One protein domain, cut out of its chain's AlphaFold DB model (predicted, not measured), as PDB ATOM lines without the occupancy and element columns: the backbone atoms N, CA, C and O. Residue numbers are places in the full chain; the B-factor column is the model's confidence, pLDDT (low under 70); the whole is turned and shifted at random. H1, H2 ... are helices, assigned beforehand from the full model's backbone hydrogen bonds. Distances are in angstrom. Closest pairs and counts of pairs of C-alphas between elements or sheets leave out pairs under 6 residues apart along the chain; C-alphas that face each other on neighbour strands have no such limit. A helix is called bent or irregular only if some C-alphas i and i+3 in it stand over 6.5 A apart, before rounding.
ATOM      1  N   GLY A  59     186.951 195.324 153.520       78.38
ATOM      2  CA  GLY A  59     185.894 195.180 152.511       78.38
ATOM      3  C   GLY A  59     185.054 193.910 152.700       78.38
ATOM      4  O   GLY A  59     183.934 193.840 152.207       78.38
ATOM      5  N   TRP A  60     185.577 192.930 153.440       82.81
ATOM      6  CA  TRP A  60     184.867 191.726 153.849       82.81
ATOM      7  C   TRP A  60     183.832 191.981 154.950       82.81
ATOM      8  O   TRP A  60     182.682 191.580 154.805       82.81
ATOM      9  N   THR A  61     184.202 192.713 156.000       80.00
ATOM     10  CA  THR A  61     183.287 193.105 157.084       80.00
ATOM     11  C   THR A  61     182.123 193.927 156.534       80.00
ATOM     12  O   THR A  61     180.967 193.631 156.817       80.00
ATOM     13  N   ARG A  62     182.407 194.893 155.645       81.62
ATOM     14  CA  ARG A  62     181.361 195.682 154.971       81.62
ATOM     15  C   ARG A  62     180.446 194.817 154.100       81.62
ATOM     16  O   ARG A  62     179.239 195.050 154.064       81.62
ATOM     17  N   LEU A  63     181.011 193.833 153.397       85.00
ATOM     18  CA  LEU A  63     180.231 192.912 152.573       85.00
ATOM     19  C   LEU A  63     179.242 192.109 153.434       85.00
ATOM     20  O   LEU A  63     178.074 192.015 153.065       85.00
ATOM     21  N   CYS A  64     179.699 191.583 154.575       85.00
ATOM     22  CA  CYS A  64     178.890 190.734 155.449       85.00
ATOM     23  C   CYS A  64     177.835 191.517 156.236       85.00
ATOM     24  O   CYS A  64     176.691 191.088 156.307       85.00
ATOM     25  N   GLU A  65     178.209 192.659 156.816       80.75
ATOM     26  CA  GLU A  65     177.326 193.411 157.715       80.75
ATOM     27  C   GLU A  65     176.316 194.299 156.987       80.75
ATOM     28  O   GLU A  65     175.309 194.667 157.581       80.75
ATOM     29  N   ILE A  66     176.579 194.667 155.728       78.31
ATOM     30  CA  ILE A  66     175.792 195.691 155.026       78.31
ATOM     31  C   ILE A  66     175.368 195.220 153.640       78.31
ATOM     32  O   ILE A  66     174.177 195.124 153.356       78.31
ATOM     33  N   SER A  67     176.332 194.936 152.761       84.00
ATOM     34  CA  SER A  67     176.031 194.759 151.337       84.00
ATOM     35  C   SER A  67     175.171 193.526 151.061       84.00
ATOM     36  O   SER A  67     174.207 193.631 150.313       84.00
ATOM     37  N   ILE A  68     175.474 192.376 151.673       86.69
ATOM     38  CA  ILE A  68     174.671 191.155 151.499       86.69
ATOM     39  C   ILE A  68     173.268 191.302 152.110       86.69
ATOM     40  O   ILE A  68     172.311 191.044 151.380       86.69
ATOM     41  N   PRO A  69     173.102 191.736 153.381       84.19
ATOM     42  CA  PRO A  69     171.779 191.992 153.950       84.19
ATOM     43  C   PRO A  69     170.904 192.875 153.055       84.19
ATOM     44  O   PRO A  69     169.779 192.502 152.735       84.19
ATOM     45  N   GLN A  70     171.458 193.989 152.571       81.12
ATOM     46  CA  GLN A  70     170.736 194.933 151.724       81.12
ATOM     47  C   GLN A  70     170.417 194.367 150.334       81.12
ATOM     48  O   GLN A  70     169.319 194.559 149.815       81.12
ATOM     49  N   ALA A  71     171.361 193.661 149.710       86.62
ATOM     50  CA  ALA A  71     171.139 193.032 148.412       86.62
ATOM     51  C   ALA A  71     170.037 191.967 148.482       86.62
ATOM     52  O   ALA A  71     169.204 191.881 147.580       86.62
ATOM     53  N   VAL A  72     170.002 191.191 149.569       85.81
ATOM     54  CA  VAL A  72     168.943 190.212 149.825       85.81
ATOM     55  C   VAL A  72     167.612 190.906 150.096       85.81
ATOM     56  O   VAL A  72     166.607 190.496 149.532       85.81
ATOM     57  N   GLU A  73     167.573 191.967 150.899       83.81
ATOM     58  CA  GLU A  73     166.339 192.725 151.138       83.81
ATOM     59  C   GLU A  73     165.749 193.281 149.834       83.81
ATOM     60  O   GLU A  73     164.572 193.067 149.535       83.81
ATOM     61  N   ASN A  74     166.589 193.900 149.002       83.94
ATOM     62  CA  ASN A  74     166.191 194.384 147.684       83.94
ATOM     63  C   ASN A  74     165.651 193.242 146.812       83.94
ATOM     64  O   ASN A  74     164.583 193.380 146.217       83.94
ATOM     65  N   PHE A  75     166.337 192.096 146.788       83.81
ATOM     66  CA  PHE A  75     165.896 190.890 146.079       83.81
ATOM     67  C   PHE A  75     164.511 190.406 146.554       83.81
ATOM     68  O   PHE A  75     163.647 190.091 145.740       83.81
ATOM     69  N   LEU A  76     164.252 190.427 147.865       81.12
ATOM     70  CA  LEU A  76     162.972 190.014 148.453       81.12
ATOM     71  C   LEU A  76     161.831 191.018 148.215       81.12
ATOM     72  O   LEU A  76     160.667 190.620 148.193       81.12
ATOM     73  N   SER A  77     162.145 192.307 148.060       79.00
ATOM     74  CA  SER A  77     161.149 193.374 147.860       79.00
ATOM     75  C   SER A  77     160.552 193.429 146.447       79.00
ATOM     76  O   SER A  77     159.471 193.988 146.250       79.00
ATOM     77  N   VAL A  78     161.231 192.848 145.456       75.81
ATOM     78  CA  VAL A  78     160.768 192.815 144.062       75.81
ATOM     79  C   VAL A  78     159.768 191.666 143.872       75.81
ATOM     80  O   VAL A  78     159.943 190.569 144.402       75.81
ATOM     81  N   SER A  79     158.692 191.908 143.114       63.72
ATOM     82  CA  SER A  79     157.596 190.946 142.944       63.72
ATOM     83  C   SER A  79     158.054 189.603 142.351       63.72
ATOM     84  O   SER A  79     158.943 189.530 141.501       63.72
ATOM     85  N   SER A  80     157.394 188.523 142.788       60.41
ATOM     86  CA  SER A  80     157.746 187.126 142.483       60.41
ATOM     87  C   SER A  80     157.629 186.718 141.001       60.41
ATOM     88  O   SER A  80     157.967 185.579 140.684       60.41
ATOM     89  N   ASP A  81     157.139 187.589 140.117       59.94
ATOM     90  CA  ASP A  81     156.836 187.258 138.715       59.94
ATOM     91  C   ASP A  81     157.991 187.567 137.747       59.94
ATOM     92  O   ASP A  81     157.913 187.248 136.561       59.94
ATOM     93  N   GLN A  82     159.078 188.176 138.229       61.91
ATOM     94  CA  GLN A  82     160.279 188.417 137.428       61.91
ATOM     95  C   GLN A  82     161.336 187.344 137.707       61.91
ATOM     96  O   GLN A  82     161.618 187.023 138.859       61.91
ATOM     97  N   VAL A  83     161.953 186.805 136.648       57.44
ATOM     98  CA  VAL A  83     163.122 185.921 136.770       57.44
ATOM     99  C   VAL A  83     164.271 186.744 137.340       57.44
ATOM    100  O   VAL A  83     164.871 187.552 136.632       57.44
ATOM    101  N   GLN A  84     164.565 186.561 138.626       68.69
ATOM    102  CA  GLN A  84     165.650 187.284 139.278       68.69
ATOM    103  C   GLN A  84     166.953 186.486 139.216       68.69
ATOM    104  O   GLN A  84     167.038 185.319 139.614       68.69
ATOM    105  N   SER A  85     167.993 187.148 138.715       80.88
ATOM    106  CA  SER A  85     169.370 186.686 138.833       80.88
ATOM    107  C   SER A  85     169.841 186.760 140.287       80.88
ATOM    108  O   SER A  85     169.429 187.646 141.033       80.88
ATOM    109  N   ILE A  86     170.748 185.859 140.669       86.38
ATOM    110  CA  ILE A  86     171.435 185.887 141.970       86.38
ATOM    111  C   ILE A  86     172.067 187.277 142.189       86.38
ATOM    112  O   ILE A  86     172.757 187.746 141.278       86.38
ATOM    113  N   PRO A  87     171.883 187.918 143.360       89.94
ATOM    114  CA  PRO A  87     172.550 189.178 143.673       89.94
ATOM    115  C   PRO A  87     174.078 189.061 143.592       89.94
ATOM    116  O   PRO A  87     174.663 188.072 144.043       89.94
ATOM    117  N   GLU A  88     174.739 190.083 143.050       90.69
ATOM    118  CA  GLU A  88     176.194 190.083 142.849       90.69
ATOM    119  C   GLU A  88     176.955 189.964 144.178       90.69
ATOM    120  O   GLU A  88     178.000 189.325 144.260       90.69
ATOM    121  N   GLU A  89     176.405 190.508 145.259       92.62
ATOM    122  CA  GLU A  89     176.955 190.414 146.608       92.62
ATOM    123  C   GLU A  89     176.986 188.965 147.113       92.62
ATOM    124  O   GLU A  89     177.957 188.554 147.752       92.62
ATOM    125  N   VAL A  90     175.965 188.170 146.771       91.62
ATOM    126  CA  VAL A  90     175.903 186.736 147.088       91.62
ATOM    127  C   VAL A  90     176.904 185.962 146.225       91.62
ATOM    128  O   VAL A  90     177.611 185.094 146.733       91.62
ATOM    129  N   LEU A  91     177.064 186.316 144.946       91.62
ATOM    130  CA  LEU A  91     178.107 185.730 144.089       91.62
ATOM    131  C   LEU A  91     179.518 186.061 144.590       91.62
ATOM    132  O   LEU A  91     180.423 185.224 144.554       91.62
ATOM    133  N   ARG A  92     179.719 187.273 145.107       92.38
ATOM    134  CA  ARG A  92     180.979 187.685 145.725       92.38
ATOM    135  C   ARG A  92     181.260 186.905 147.008       92.38
ATOM    136  O   ARG A  92     182.425 186.598 147.268       92.38
ATOM    137  N   PHE A  93     180.223 186.572 147.778       93.06
ATOM    138  CA  PHE A  93     180.342 185.698 148.944       93.06
ATOM    139  C   PHE A  93     180.808 184.292 148.543       93.06
ATOM    140  O   PHE A  93     181.813 183.814 149.068       93.06
ATOM    141  N   GLU A  94     180.168 183.689 147.537       92.88
ATOM    142  CA  GLU A  94     180.550 182.384 146.974       92.88
ATOM    143  C   GLU A  94     182.012 182.387 146.517       92.88
ATOM    144  O   GLU A  94     182.804 181.527 146.903       92.88
ATOM    145  N   LYS A  95     182.409 183.416 145.757       90.75
ATOM    146  CA  LYS A  95     183.789 183.578 145.299       90.75
ATOM    147  C   LYS A  95     184.771 183.650 146.466       90.75
ATOM    148  O   LYS A  95     185.840 183.050 146.382       90.75
ATOM    149  N   LYS A  96     184.425 184.365 147.542       88.31
ATOM    150  CA  LYS A  96     185.296 184.479 148.715       88.31
ATOM    151  C   LYS A  96     185.483 183.142 149.420       88.31
ATOM    152  O   LYS A  96     186.610 182.831 149.784       88.31
ATOM    153  N   LEU A  97     184.423 182.353 149.582       86.50
ATOM    154  CA  LEU A  97     184.528 181.033 150.211       86.50
ATOM    155  C   LEU A  97     185.486 180.099 149.450       86.50
ATOM    156  O   LEU A  97     186.063 179.198 150.056       86.50
ATOM    157  N   GLY A  98     185.678 180.324 148.145       82.56
ATOM    158  CA  GLY A  98     186.642 179.595 147.316       82.56
ATOM    159  C   GLY A  98     188.076 180.137 147.365       82.56
ATOM    160  O   GLY A  98     188.990 179.499 146.841       82.56
ATOM    161  N   GLU A  99     188.307 181.306 147.966       81.56
ATOM    162  CA  GLU A  99     189.652 181.848 148.171       81.56
ATOM    163  C   GLU A  99     190.341 181.156 149.365       81.56
ATOM    164  O   GLU A  99     189.680 180.725 150.307       81.56
ATOM    165  N   PRO A 100     191.681 181.045 149.379       71.25
ATOM    166  CA  PRO A 100     192.384 180.459 150.516       71.25
ATOM    167  C   PRO A 100     192.242 181.329 151.774       71.25
ATOM    168  O   PRO A 100     192.415 182.553 151.721       71.25
ATOM    169  N   VAL A 101     192.025 180.686 152.925       68.69
ATOM    170  CA  VAL A 101     191.861 181.371 154.219       68.69
ATOM    171  C   VAL A 101     193.098 182.219 154.548       68.69
ATOM    172  O   VAL A 101     194.235 181.732 154.596       68.69
ATOM    173  N   ARG A 102     192.887 183.514 154.824       63.06
ATOM    174  CA  ARG A 102     193.953 184.456 155.208       63.06
ATOM    175  C   ARG A 102     194.251 184.352 156.705       63.06
ATOM    176  O   ARG A 102     193.767 185.149 157.495       63.06
ATOM    177  N   VAL A 103     195.094 183.398 157.089       56.34
ATOM    178  CA  VAL A 103     195.584 183.270 158.476       56.34
ATOM    179  C   VAL A 103     196.642 184.327 158.812       56.34
ATOM    180  O   VAL A 103     197.642 184.471 158.094       56.34
ATOM    181  N   HIS A 104     196.452 185.031 159.933       53.06
ATOM    182  CA  HIS A 104     197.494 185.849 160.560       53.06
ATOM    183  C   HIS A 104     198.634 184.941 161.063       53.06
ATOM    184  O   HIS A 104     198.449 183.745 161.293       53.06
ATOM    185  N   ASN A 105     199.854 185.473 161.178       44.00
ATOM    186  CA  ASN A 105     201.049 184.641 161.385       44.00
ATOM    187  C   ASN A 105     201.063 183.827 162.696       44.00
ATOM    188  O   ASN A 105     201.768 182.818 162.731       44.00
ATOM    189  N   LEU A 135     186.550 168.178 159.927       66.19
ATOM    190  CA  LEU A 135     186.892 169.590 160.134       66.19
ATOM    191  C   LEU A 135     185.761 170.326 160.856       66.19
ATOM    192  O   LEU A 135     186.034 171.041 161.817       66.19
ATOM    193  N   LEU A 136     184.507 170.070 160.474       66.38
ATOM    194  CA  LEU A 136     183.338 170.614 161.164       66.38
ATOM    195  C   LEU A 136     183.291 170.151 162.624       66.38
ATOM    196  O   LEU A 136     183.210 170.977 163.525       66.38
ATOM    197  N   SER A 137     183.424 168.845 162.875       67.56
ATOM    198  CA  SER A 137     183.458 168.296 164.239       67.56
ATOM    199  C   SER A 137     184.563 168.931 165.094       67.56
ATOM    200  O   SER A 137     184.335 169.273 166.255       67.56
ATOM    201  N   LEU A 138     185.745 169.163 164.515       66.81
ATOM    202  CA  LEU A 138     186.833 169.862 165.195       66.81
ATOM    203  C   LEU A 138     186.494 171.326 165.495       66.81
ATOM    204  O   LEU A 138     186.724 171.775 166.616       66.81
ATOM    205  N   ALA A 139     185.944 172.063 164.533       66.44
ATOM    206  CA  ALA A 139     185.564 173.452 164.745       66.44
ATOM    207  C   ALA A 139     184.463 173.570 165.819       66.44
ATOM    208  O   ALA A 139     184.581 174.374 166.741       66.44
ATOM    209  N   LEU A 140     183.467 172.678 165.792       69.19
ATOM    210  CA  LEU A 140     182.416 172.586 166.812       69.19
ATOM    211  C   LEU A 140     182.971 172.223 168.203       69.19
ATOM    212  O   LEU A 140     182.514 172.762 169.211       69.19
ATOM    213  N   LEU A 169     196.226 173.391 151.420       54.41
ATOM    214  CA  LEU A 169     195.339 174.540 151.242       54.41
ATOM    215  C   LEU A 169     194.346 174.595 152.414       54.41
ATOM    216  O   LEU A 169     193.733 173.586 152.756       54.41
ATOM    217  N   LEU A 170     194.242 175.754 153.066       56.22
ATOM    218  CA  LEU A 170     193.297 175.968 154.159       56.22
ATOM    219  C   LEU A 170     191.971 176.433 153.555       56.22
ATOM    220  O   LEU A 170     191.909 177.522 152.984       56.22
ATOM    221  N   GLU A 171     190.955 175.584 153.650       65.38
ATOM    222  CA  GLU A 171     189.608 175.832 153.135       65.38
ATOM    223  C   GLU A 171     188.732 176.518 154.189       65.38
ATOM    224  O   GLU A 171     188.927 176.349 155.396       65.38
ATOM    225  N   HIS A 172     187.752 177.293 153.725       74.06
ATOM    226  CA  HIS A 172     186.749 177.909 154.584       74.06
ATOM    227  C   HIS A 172     185.773 176.850 155.117       74.06
ATOM    228  O   HIS A 172     184.987 176.269 154.369       74.06
ATOM    229  N   VAL A 173     185.776 176.636 156.435       81.56
ATOM    230  CA  VAL A 173     184.686 175.917 157.121       81.56
ATOM    231  C   VAL A 173     183.533 176.895 157.378       81.56
ATOM    232  O   VAL A 173     182.376 176.575 157.115       81.56
ATOM    233  N   PHE A 174     183.864 178.113 157.791       86.56
ATOM    234  CA  PHE A 174     182.978 179.228 158.116       86.56
ATOM    235  C   PHE A 174     183.371 180.486 157.319       86.56
ATOM    236  O   PHE A 174     184.382 180.487 156.607       86.56
ATOM    237  N   ALA A 175     182.574 181.553 157.402       86.81
ATOM    238  CA  ALA A 175     182.662 182.719 156.521       86.81
ATOM    239  C   ALA A 175     184.070 183.339 156.489       86.81
ATOM    240  O   ALA A 175     184.608 183.607 155.417       86.81
ATOM    241  N   GLU A 176     184.715 183.508 157.643       81.81
ATOM    242  CA  GLU A 176     186.059 184.102 157.728       81.81
ATOM    243  C   GLU A 176     187.205 183.086 157.651       81.81
ATOM    244  O   GLU A 176     188.335 183.455 157.321       81.81
ATOM    245  N   GLY A 177     186.941 181.804 157.912       80.56
ATOM    246  CA  GLY A 177     187.974 180.775 157.888       80.56
ATOM    247  C   GLY A 177     187.545 179.467 158.537       80.56
ATOM    248  O   GLY A 177     186.519 178.894 158.192       80.56
ATOM    249  N   LEU A 178     188.352 178.952 159.462       75.50
ATOM    250  CA  LEU A 178     188.057 177.691 160.156       75.50
ATOM    251  C   LEU A 178     187.091 177.843 161.332       75.50
ATOM    252  O   LEU A 178     186.520 176.853 161.787       75.50
ATOM    253  N   TYR A 179     186.957 179.060 161.850       79.31
ATOM    254  CA  TYR A 179     186.266 179.346 163.097       79.31
ATOM    255  C   TYR A 179     184.959 180.078 162.829       79.31
ATOM    256  O   TYR A 179     184.891 180.907 161.926       79.31
ATOM    257  N   PHE A 180     183.944 179.749 163.625       80.62
ATOM    258  CA  PHE A 180     182.650 180.414 163.596       80.62
ATOM    259  C   PHE A 180     182.791 181.819 164.188       80.62
ATOM    260  O   PHE A 180     183.294 181.961 165.307       80.62
ATOM    261  N   THR A 181     182.376 182.843 163.449       82.88
ATOM    262  CA  THR A 181     182.482 184.245 163.871       82.88
ATOM    263  C   THR A 181     181.152 184.977 163.734       82.88
ATOM    264  O   THR A 181     180.144 184.425 163.292       82.88
ATOM    265  N   LEU A 182     181.137 186.252 164.130       78.81
ATOM    266  CA  LEU A 182     179.958 187.105 163.994       78.81
ATOM    267  C   LEU A 182     179.488 187.210 162.535       78.81
ATOM    268  O   LEU A 182     178.291 187.322 162.290       78.81
ATOM    269  N   ALA A 183     180.405 187.111 161.567       84.81
ATOM    270  CA  ALA A 183     180.053 187.111 160.152       84.81
ATOM    271  C   ALA A 183     179.089 185.965 159.808       84.81
ATOM    272  O   ALA A 183     178.130 186.182 159.073       84.81
ATOM    273  N   ASP A 184     179.284 184.770 160.378       88.88
ATOM    274  CA  ASP A 184     178.391 183.634 160.141       88.88
ATOM    275  C   ASP A 184     176.988 183.883 160.698       88.88
ATOM    276  O   ASP A 184     175.996 183.574 160.040       88.88
ATOM    277  N   VAL A 185     176.909 184.483 161.889       84.56
ATOM    278  CA  VAL A 185     175.646 184.837 162.551       84.56
ATOM    279  C   VAL A 185     174.846 185.833 161.718       84.56
ATOM    280  O   VAL A 185     173.641 185.661 161.557       84.56
ATOM    281  N   VAL A 186     175.515 186.848 161.167       83.00
ATOM    282  CA  VAL A 186     174.879 187.876 160.333       83.00
ATOM    283  C   VAL A 186     174.423 187.306 158.999       83.00
ATOM    284  O   VAL A 186     173.298 187.534 158.570       83.00
ATOM    285  N   LEU A 187     175.292 186.552 158.330       88.75
ATOM    286  CA  LEU A 187     175.019 186.058 156.985       88.75
ATOM    287  C   LEU A 187     173.940 184.974 156.966       88.75
ATOM    288  O   LEU A 187     173.199 184.865 155.988       88.75
ATOM    289  N   PHE A 188     173.850 184.156 158.017       88.62
ATOM    290  CA  PHE A 188     172.959 182.998 158.065       88.62
ATOM    291  C   PHE A 188     171.484 183.316 157.762       88.62
ATOM    292  O   PHE A 188     170.943 182.718 156.825       88.62
ATOM    293  N   PRO A 189     170.810 184.243 158.469       83.62
ATOM    294  CA  PRO A 189     169.427 184.604 158.166       83.62
ATOM    295  C   PRO A 189     169.279 185.212 156.766       83.62
ATOM    296  O   PRO A 189     168.328 184.876 156.061       83.62
ATOM    297  N   CYS A 190     170.233 186.031 156.308       86.88
ATOM    298  CA  CYS A 190     170.187 186.607 154.961       86.88
ATOM    299  C   CYS A 190     170.164 185.512 153.887       86.88
ATOM    300  O   CYS A 190     169.286 185.488 153.023       86.88
ATOM    301  N   ILE A 191     171.090 184.556 153.977       89.00
ATOM    302  CA  ILE A 191     171.165 183.440 153.034       89.00
ATOM    303  C   ILE A 191     169.961 182.502 153.179       89.00
ATOM    304  O   ILE A 191     169.453 182.008 152.172       89.00
ATOM    305  N   HIS A 192     169.440 182.304 154.393       87.25
ATOM    306  CA  HIS A 192     168.224 181.522 154.607       87.25
ATOM    307  C   HIS A 192     167.029 182.094 153.835       87.25
ATOM    308  O   HIS A 192     166.359 181.362 153.105       87.25
ATOM    309  N   HIS A 193     166.772 183.399 153.962       83.69
ATOM    310  CA  HIS A 193     165.678 184.052 153.246       83.69
ATOM    311  C   HIS A 193     165.900 184.041 151.733       83.69
ATOM    312  O   HIS A 193     164.975 183.728 150.980       83.69
ATOM    313  N   PHE A 194     167.134 184.295 151.291       85.88
ATOM    314  CA  PHE A 194     167.508 184.201 149.884       85.88
ATOM    315  C   PHE A 194     167.207 182.809 149.301       85.88
ATOM    316  O   PHE A 194     166.579 182.702 148.246       85.88
ATOM    317  N   PHE A 195     167.582 181.734 150.000       85.94
ATOM    318  CA  PHE A 195     167.275 180.364 149.587       85.94
ATOM    319  C   PHE A 195     165.783 180.038 149.659       85.94
ATOM    320  O   PHE A 195     165.268 179.369 148.764       85.94
ATOM    321  N   GLY A 196     165.073 180.528 150.679       82.56
ATOM    322  CA  GLY A 196     163.624 180.378 150.796       82.56
ATOM    323  C   GLY A 196     162.882 180.964 149.593       82.56
ATOM    324  O   GLY A 196     162.026 180.292 149.017       82.56
ATOM    325  N   PHE A 197     163.264 182.170 149.169       79.88
ATOM    326  CA  PHE A 197     162.696 182.837 147.997       79.88
ATOM    327  C   PHE A 197     163.131 182.172 146.682       79.88
ATOM    328  O   PHE A 197     162.320 181.960 145.781       79.88
ATOM    329  N   SER A 198     164.396 181.751 146.598       76.44
ATOM    330  CA  SER A 198     164.975 181.128 145.399       76.44
ATOM    331  C   SER A 198     164.532 179.685 145.152       76.44
ATOM    332  O   SER A 198     164.848 179.147 144.093       76.44
ATOM    333  N   LYS A 199     163.759 179.044 146.046       70.31
ATOM    334  CA  LYS A 199     163.227 177.680 145.823       70.31
ATOM    335  C   LYS A 199     162.482 177.522 144.496       70.31
ATOM    336  O   LYS A 199     162.476 176.434 143.933       70.31
ATOM    337  N   LYS A 200     161.859 178.596 144.000       67.00
ATOM    338  CA  LYS A 200     161.159 178.605 142.705       67.00
ATOM    339  C   LYS A 200     162.115 178.511 141.505       67.00
ATOM    340  O   LYS A 200     161.693 178.117 140.426       67.00
ATOM    341  N   HIS A 201     163.395 178.836 141.698       66.75
ATOM    342  CA  HIS A 201     164.431 178.921 140.668       66.75
ATOM    343  C   HIS A 201     165.652 178.074 141.057       66.75
ATOM    344  O   HIS A 201     166.713 178.586 141.414       66.75
ATOM    345  N   GLN A 202     165.499 176.749 140.979       66.12
ATOM    346  CA  GLN A 202     166.498 175.764 141.422       66.12
ATOM    347  C   GLN A 202     167.860 175.890 140.707       66.12
ATOM    348  O   GLN A 202     168.893 175.552 141.285       66.12
ATOM    349  N   GLU A 203     167.889 176.452 139.495       69.12
ATOM    350  CA  GLU A 203     169.116 176.731 138.734       69.12
ATOM    351  C   GLU A 203     170.071 177.694 139.459       69.12
ATOM    352  O   GLU A 203     171.291 177.570 139.340       69.12
ATOM    353  N   ASN A 204     169.538 178.617 140.268       71.00
ATOM    354  CA  ASN A 204     170.346 179.565 141.033       71.00
ATOM    355  C   ASN A 204     171.114 178.880 142.175       71.00
ATOM    356  O   ASN A 204     172.240 179.267 142.483       71.00
ATOM    357  N   LEU A 205     170.544 177.830 142.777       72.81
ATOM    358  CA  LEU A 205     171.181 177.094 143.874       72.81
ATOM    359  C   LEU A 205     172.374 176.263 143.388       72.81
ATOM    360  O   LEU A 205     173.387 176.174 144.077       72.81
ATOM    361  N   LEU A 206     172.295 175.722 142.167       80.38
ATOM    362  CA  LEU A 206     173.389 174.962 141.549       80.38
ATOM    363  C   LEU A 206     174.648 175.812 141.322       80.38
ATOM    364  O   LEU A 206     175.748 175.271 141.225       80.38
ATOM    365  N   ARG A 207     174.502 177.140 141.251       84.69
ATOM    366  CA  ARG A 207     175.615 178.082 141.077       84.69
ATOM    367  C   ARG A 207     176.316 178.457 142.385       84.69
ATOM    368  O   ARG A 207     177.315 179.167 142.315       84.69
ATOM    369  N   LEU A 208     175.809 178.009 143.537       90.44
ATOM    370  CA  LEU A 208     176.288 178.401 144.870       90.44
ATOM    371  C   LEU A 208     176.663 177.186 145.752       90.44
ATOM    372  O   LEU A 208     176.105 177.017 146.847       90.44
ATOM    373  N   PRO A 209     177.550 176.280 145.292       90.06
ATOM    374  CA  PRO A 209     177.899 175.069 146.035       90.06
ATOM    375  C   PRO A 209     178.612 175.344 147.369       90.06
ATOM    376  O   PRO A 209     178.370 174.629 148.350       90.06
ATOM    377  N   LEU A 210     179.463 176.371 147.449       90.31
ATOM    378  CA  LEU A 210     180.222 176.677 148.662       90.31
ATOM    379  C   LEU A 210     179.339 177.325 149.720       90.31
ATOM    380  O   LEU A 210     179.399 176.913 150.879       90.31
ATOM    381  N   ILE A 211     178.470 178.263 149.334       92.50
ATOM    382  CA  ILE A 211     177.458 178.836 150.229       92.50
ATOM    383  C   ILE A 211     176.498 177.749 150.699       92.50
ATOM    384  O   ILE A 211     176.177 177.712 151.879       92.50
ATOM    385  N   SER A 212     176.068 176.837 149.823       89.94
ATOM    386  CA  SER A 212     175.188 175.729 150.222       89.94
ATOM    387  C   SER A 212     175.844 174.848 151.288       89.94
ATOM    388  O   SER A 212     175.227 174.529 152.304       89.94
ATOM    389  N   SER A 213     177.120 174.515 151.097       88.44
ATOM    390  CA  SER A 213     177.892 173.717 152.053       88.44
ATOM    391  C   SER A 213     178.143 174.478 153.360       88.44
ATOM    392  O   SER A 213     178.014 173.918 154.446       88.44
ATOM    393  N   TRP A 214     178.470 175.770 153.278       93.06
ATOM    394  CA  TRP A 214     178.612 176.655 154.435       93.06
ATOM    395  C   TRP A 214     177.305 176.759 155.227       93.06
ATOM    396  O   TRP A 214     177.312 176.585 156.442       93.06
ATOM    397  N   PHE A 215     176.178 176.953 154.542       91.06
ATOM    398  CA  PHE A 215     174.859 177.084 155.149       91.06
ATOM    399  C   PHE A 215     174.501 175.830 155.948       91.06
ATOM    400  O   PHE A 215     174.126 175.933 157.113       91.06
ATOM    401  N   GLN A 216     174.729 174.645 155.371       89.00
ATOM    402  CA  GLN A 216     174.550 173.367 156.067       89.00
ATOM    403  C   GLN A 216     175.415 173.274 157.329       89.00
ATOM    404  O   GLN A 216     174.930 172.897 158.391       89.00
ATOM    405  N   ARG A 217     176.691 173.667 157.248       88.88
ATOM    406  CA  ARG A 217     177.591 173.656 158.412       88.88
ATOM    407  C   ARG A 217     177.136 174.611 159.513       88.88
ATOM    408  O   ARG A 217     177.233 174.259 160.686       88.88
ATOM    409  N   VAL A 218     176.623 175.787 159.157       88.62
ATOM    410  CA  VAL A 218     176.097 176.759 160.127       88.62
ATOM    411  C   VAL A 218     174.815 176.249 160.792       88.62
ATOM    412  O   VAL A 218     174.667 176.408 162.003       88.62
ATOM    413  N   GLN A 219     173.938 175.551 160.060       87.25
ATOM    414  CA  GLN A 219     172.759 174.890 160.647       87.25
ATOM    415  C   GLN A 219     173.138 173.839 161.700       87.25
ATOM    416  O   GLN A 219     172.369 173.598 162.628       87.25
ATOM    417  N   GLU A 220     174.326 173.235 161.596       86.81
ATOM    418  CA  GLU A 220     174.818 172.257 162.568       86.81
ATOM    419  C   GLU A 220     175.346 172.879 163.873       86.81
ATOM    420  O   GLU A 220     175.510 172.171 164.870       86.81
ATOM    421  N   VAL A 221     175.562 174.199 163.919       85.44
ATOM    422  CA  VAL A 221     176.074 174.889 165.110       85.44
ATOM    423  C   VAL A 221     175.020 174.864 166.231       85.44
ATOM    424  O   VAL A 221     173.919 175.384 166.044       85.44
ATOM    425  N   PRO A 222     175.331 174.334 167.435       80.81
ATOM    426  CA  PRO A 222     174.341 174.178 168.505       80.81
ATOM    427  C   PRO A 222     173.655 175.481 168.925       80.81
ATOM    428  O   PRO A 222     172.458 175.479 169.202       80.81
ATOM    429  N   GLY A 223     174.402 176.592 168.962       76.56
ATOM    430  CA  GLY A 223     173.842 177.917 169.242       76.56
ATOM    431  C   GLY A 223     172.801 178.326 168.203       76.56
ATOM    432  O   GLY A 223     171.699 178.719 168.570       76.56
ATOM    433  N   ILE A 224     173.106 178.131 166.918       81.81
ATOM    434  CA  ILE A 224     172.200 178.453 165.810       81.81
ATOM    435  C   ILE A 224     170.950 177.578 165.852       81.81
ATOM    436  O   ILE A 224     169.853 178.100 165.691       81.81
ATOM    437  N   LYS A 225     171.075 176.276 166.142       81.38
ATOM    438  CA  LYS A 225     169.910 175.388 166.312       81.38
ATOM    439  C   LYS A 225     168.965 175.877 167.404       81.38
ATOM    440  O   LYS A 225     167.758 175.933 167.186       81.38
ATOM    441  N   ARG A 226     169.512 176.242 168.569       76.75
ATOM    442  CA  ARG A 226     168.719 176.769 169.689       76.75
ATOM    443  C   ARG A 226     168.066 178.103 169.335       76.75
ATOM    444  O   ARG A 226     166.867 178.257 169.543       76.75
ATOM    445  N   ALA A 227     168.828 179.033 168.765       71.81
ATOM    446  CA  ALA A 227     168.320 180.348 168.390       71.81
ATOM    447  C   ALA A 227     167.236 180.254 167.303       71.81
ATOM    448  O   ALA A 227     166.193 180.889 167.422       71.81
ATOM    449  N   ALA A 228     167.427 179.400 166.293       75.31
ATOM    450  CA  ALA A 228     166.436 179.146 165.251       75.31
ATOM    451  C   ALA A 228     165.141 178.545 165.816       75.31
ATOM    452  O   ALA A 228     164.057 178.983 165.438       75.31
ATOM    453  N   ALA A 229     165.239 177.595 166.755       72.75
ATOM    454  CA  ALA A 229     164.072 177.035 167.433       72.75
ATOM    455  C   ALA A 229     163.300 178.109 168.218       72.75
ATOM    456  O   ALA A 229     162.085 178.217 168.073       72.75
ATOM    457  N   ASN A 230     164.004 178.956 168.975       67.69
ATOM    458  CA  ASN A 230     163.398 180.060 169.728       67.69
ATOM    459  C   ASN A 230     162.761 181.121 168.813       67.69
ATOM    460  O   ASN A 230     161.740 181.710 169.161       67.69
ATOM    461  N   ALA A 231     163.346 181.345 167.636       64.44
ATOM    462  CA  ALA A 231     162.848 182.274 166.626       64.44
ATOM    463  C   ALA A 231     161.780 181.664 165.691       64.44
ATOM    464  O   ALA A 231     161.354 182.330 164.750       64.44
ATOM    465  N   ASN A 232     161.344 180.415 165.918       72.69
ATOM    466  CA  ASN A 232     160.431 179.664 165.040       72.69
ATOM    467  C   ASN A 232     160.887 179.602 163.566       72.69
ATOM    468  O   ASN A 232     160.076 179.552 162.638       72.69
ATOM    469  N   MET A 233     162.198 179.590 163.339       74.31
ATOM    470  CA  MET A 233     162.807 179.535 162.017       74.31
ATOM    471  C   MET A 233     162.903 178.079 161.549       74.31
ATOM    472  O   MET A 233     163.607 177.262 162.144       74.31
ATOM    473  N   GLN A 234     162.199 177.733 160.470       76.62
ATOM    474  CA  GLN A 234     162.240 176.380 159.912       76.62
ATOM    475  C   GLN A 234     163.464 176.197 159.025       76.62
ATOM    476  O   GLN A 234     163.626 176.889 158.025       76.62
ATOM    477  N   PHE A 235     164.308 175.224 159.344       77.31
ATOM    478  CA  PHE A 235     165.465 174.912 158.516       77.31
ATOM    479  C   PHE A 235     165.079 174.369 157.138       77.31
ATOM    480  O   PHE A 235     164.163 173.564 156.980       77.31
ATOM    481  N   LEU A 236     165.821 174.817 156.123       69.56
ATOM    482  CA  LEU A 236     165.685 174.333 154.754       69.56
ATOM    483  C   LEU A 236     166.206 172.888 154.680       69.56
ATOM    484  O   LEU A 236     167.345 172.656 155.092       69.56
ATOM    485  N   PRO A 237     165.403 171.922 154.193       59.94
ATOM    486  CA  PRO A 237     165.821 170.530 154.129       59.94
ATOM    487  C   PRO A 237     166.921 170.307 153.086       59.94
ATOM    488  O   PRO A 237     166.975 170.971 152.049       59.94
ATOM    489  N   HIS A 238     167.773 169.326 153.377       51.94
ATOM    490  CA  HIS A 238     168.880 168.861 152.549       51.94
ATOM    491  C   HIS A 238     168.383 168.391 151.170       51.94
ATOM    492  O   HIS A 238     167.797 167.320 151.041       51.94
ATOM    493  N   GLN A 239     168.616 169.176 150.118       48.41
ATOM    494  CA  GLN A 239     168.393 168.735 148.737       48.41
ATOM    495  C   GLN A 239     169.679 168.086 148.223       48.41
ATOM    496  O   GLN A 239     170.458 168.686 147.487       48.41
ATOM    497  N   THR A 330     164.541 192.713 162.710       40.88
ATOM    498  CA  THR A 330     164.023 192.201 163.986       40.88
ATOM    499  C   THR A 330     164.410 190.732 164.186       40.88
ATOM    500  O   THR A 330     164.861 190.362 165.266       40.88
ATOM    501  N   GLY A 331     164.328 189.901 163.140       40.06
ATOM    502  CA  GLY A 331     164.778 188.505 163.172       40.06
ATOM    503  C   GLY A 331     166.293 188.351 163.354       40.06
ATOM    504  O   GLY A 331     166.727 187.527 164.157       40.06
ATOM    505  N   MET A 332     167.099 189.173 162.670       47.34
ATOM    506  CA  MET A 332     168.559 189.219 162.844       47.34
ATOM    507  C   MET A 332     168.955 189.616 164.268       47.34
ATOM    508  O   MET A 332     169.810 188.974 164.875       47.34
ATOM    509  N   LEU A 333     168.301 190.640 164.823       48.28
ATOM    510  CA  LEU A 333     168.548 191.099 166.184       48.28
ATOM    511  C   LEU A 333     168.140 190.031 167.203       48.28
ATOM    512  O   LEU A 333     168.900 189.757 168.121       48.28
ATOM    513  N   LEU A 334     166.990 189.373 167.017       41.84
ATOM    514  CA  LEU A 334     166.550 188.273 167.879       41.84
ATOM    515  C   LEU A 334     167.538 187.103 167.848       41.84
ATOM    516  O   LEU A 334     167.875 186.569 168.898       41.84
ATOM    517  N   LEU A 335     168.054 186.728 166.676       41.38
ATOM    518  CA  LEU A 335     169.014 185.629 166.555       41.38
ATOM    519  C   LEU A 335     170.364 185.971 167.208       41.38
ATOM    520  O   LEU A 335     170.950 185.109 167.854       41.38
ATOM    521  N   VAL A 336     170.811 187.228 167.111       48.88
ATOM    522  CA  VAL A 336     171.984 187.745 167.842       48.88
ATOM    523  C   VAL A 336     171.730 187.824 169.354       48.88
ATOM    524  O   VAL A 336     172.647 187.581 170.124       48.88
ATOM    525  N   ILE A 337     170.507 188.137 169.790       44.34
ATOM    526  CA  ILE A 337     170.125 188.187 171.212       44.34
ATOM    527  C   ILE A 337     170.018 186.777 171.823       44.34
ATOM    528  O   ILE A 337     170.290 186.606 173.009       44.34
ATOM    529  N   PHE A 338     169.601 185.774 171.045       37.22
ATOM    530  CA  PHE A 338     169.414 184.392 171.511       37.22
ATOM    531  C   PHE A 338     170.662 183.497 171.397       37.22
ATOM    532  O   PHE A 338     170.626 182.361 171.886       37.22
ATOM    533  N   LEU A 339     171.725 183.968 170.741       42.97
ATOM    534  CA  LEU A 339     173.045 183.323 170.689       42.97
ATOM    535  C   LEU A 339     173.919 183.774 171.855       42.97
ATOM    536  O   LEU A 339     174.591 182.878 172.422       42.97
TER     537      LEU A 339
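AT A GLANCE: This is residues 59 to 105, 135 to 140, 169 to 239 and 330 to 339 of the 339 residues of the protein "GST C-terminal domain-containing protein" of Podarcis muralis (UniProt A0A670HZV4). The longest helix, H1, lies side by side with H4, the helix in the middle of a cluster of mostly crossed helices; H6 crosses H4, and H2 folds back on H1 and reaches H6. H7 and H8 pack on each other in a crossed pair, and H8 also packs on H4, while small H3 lies off the cluster, close to H6. The printed part has 134 residues with eight named helices, H1 to H8 in order along the chain, and no named strand; its class is all helix. It is compact, with a radius of gyration of the C-alphas of 14.6 A and spans of 48 by 33 by 29 A.

IN THESE COORDINATES: H1, residues 59 to 77, begins at C-alpha 59 (185.894, 195.180, 152.511) and measures 25.2 A. It has a kink of 35 degrees near residue 66 and is irregular, with C-alphas 65 and 68 7.1 A apart. H4, residues 182 to 198, measures 24.6 A from C-alpha 182 (179.958, 187.105, 163.994). It has a kink of 26 degrees near residue 190 and is only just irregular, with C-alphas 186 and 189 6.7 A apart. H2 is residues 88 to 97, 14.3 A; H6 is residues 209 to 219, 15.5 A; H7 is residues 222 to 230, 12.5 A. H3 is residues 135 to 140, 8.6 A, and H5 is residues 202 to 206, 6.9 A. H8, residues 330 to 338, measures 12.1 A and ends at C-alpha 338 (169.414, 184.392, 171.511).

HOW THE PARTS SIT: H1 touches H4, the hub, at a shallow tilt of 25 degrees, the same way; their closest C-alphas, of Pro 69 and Cys 190, are 5.7 A apart. H1 and H2 form a helical hairpin at a steep tilt of 42 degrees, touching with residues 63 to 71 of H1 alone, closest at C-alphas Ile 68 and Glu 89, 5.4 A. H2 touches H6 about perpendicular, at 79 degrees, closest at C-alphas Glu 94 and Ile 211, 5.7 A. With residues 184 to 191 alone H4 touches H6 at a steep tilt of 65 degrees, closest at C-alphas Phe 188 and Phe 215, 6.9 A. H4 and H5 touch only at the corner, and only just, with 3 pairs of C-alphas within 8 A. With residues 185 to 189 alone H4 touches H8, closest at C-alphas Pro 189 and Met 332, 6.6 A. H8 touches H7 at a steep tilt of 52 degrees, closest at C-alphas Ala 227 and Phe 338, 5.2 A. H3 and H6 are close but not clearly touching, with the C-alphas of Leu 136 and Arg 217 7.1 A apart; H1 and H8 are apart. Every O i to N i+4 pair is within hydrogen-bond range in H2, H3, H6, H7 and H8, against 13 of 15 in H1, 11 of 13 in H4 and 0 of 1 in H5, where 1 of 2 O i to N i+3 pairs is.

THE WHOLE: The two C-alphas farthest apart, of Asp 81 and Asn 105, are 49.8 A apart. The printed part has three cuts: across the first, with 29 residues not printed, C-alphas 105 and 135 are 20.7 A apart; across the second, with 28 not printed, C-alphas 140 and 169 are 20.3 A apart; across the third, with 90 not printed, C-alphas 239 and 330 are 28.3 A apart. Of the links that are printed whole, none is long. The mean pLDDT of the printed part is 75.7; 40 residues are under 70, among them residues 135 to 140 and 330 to 339.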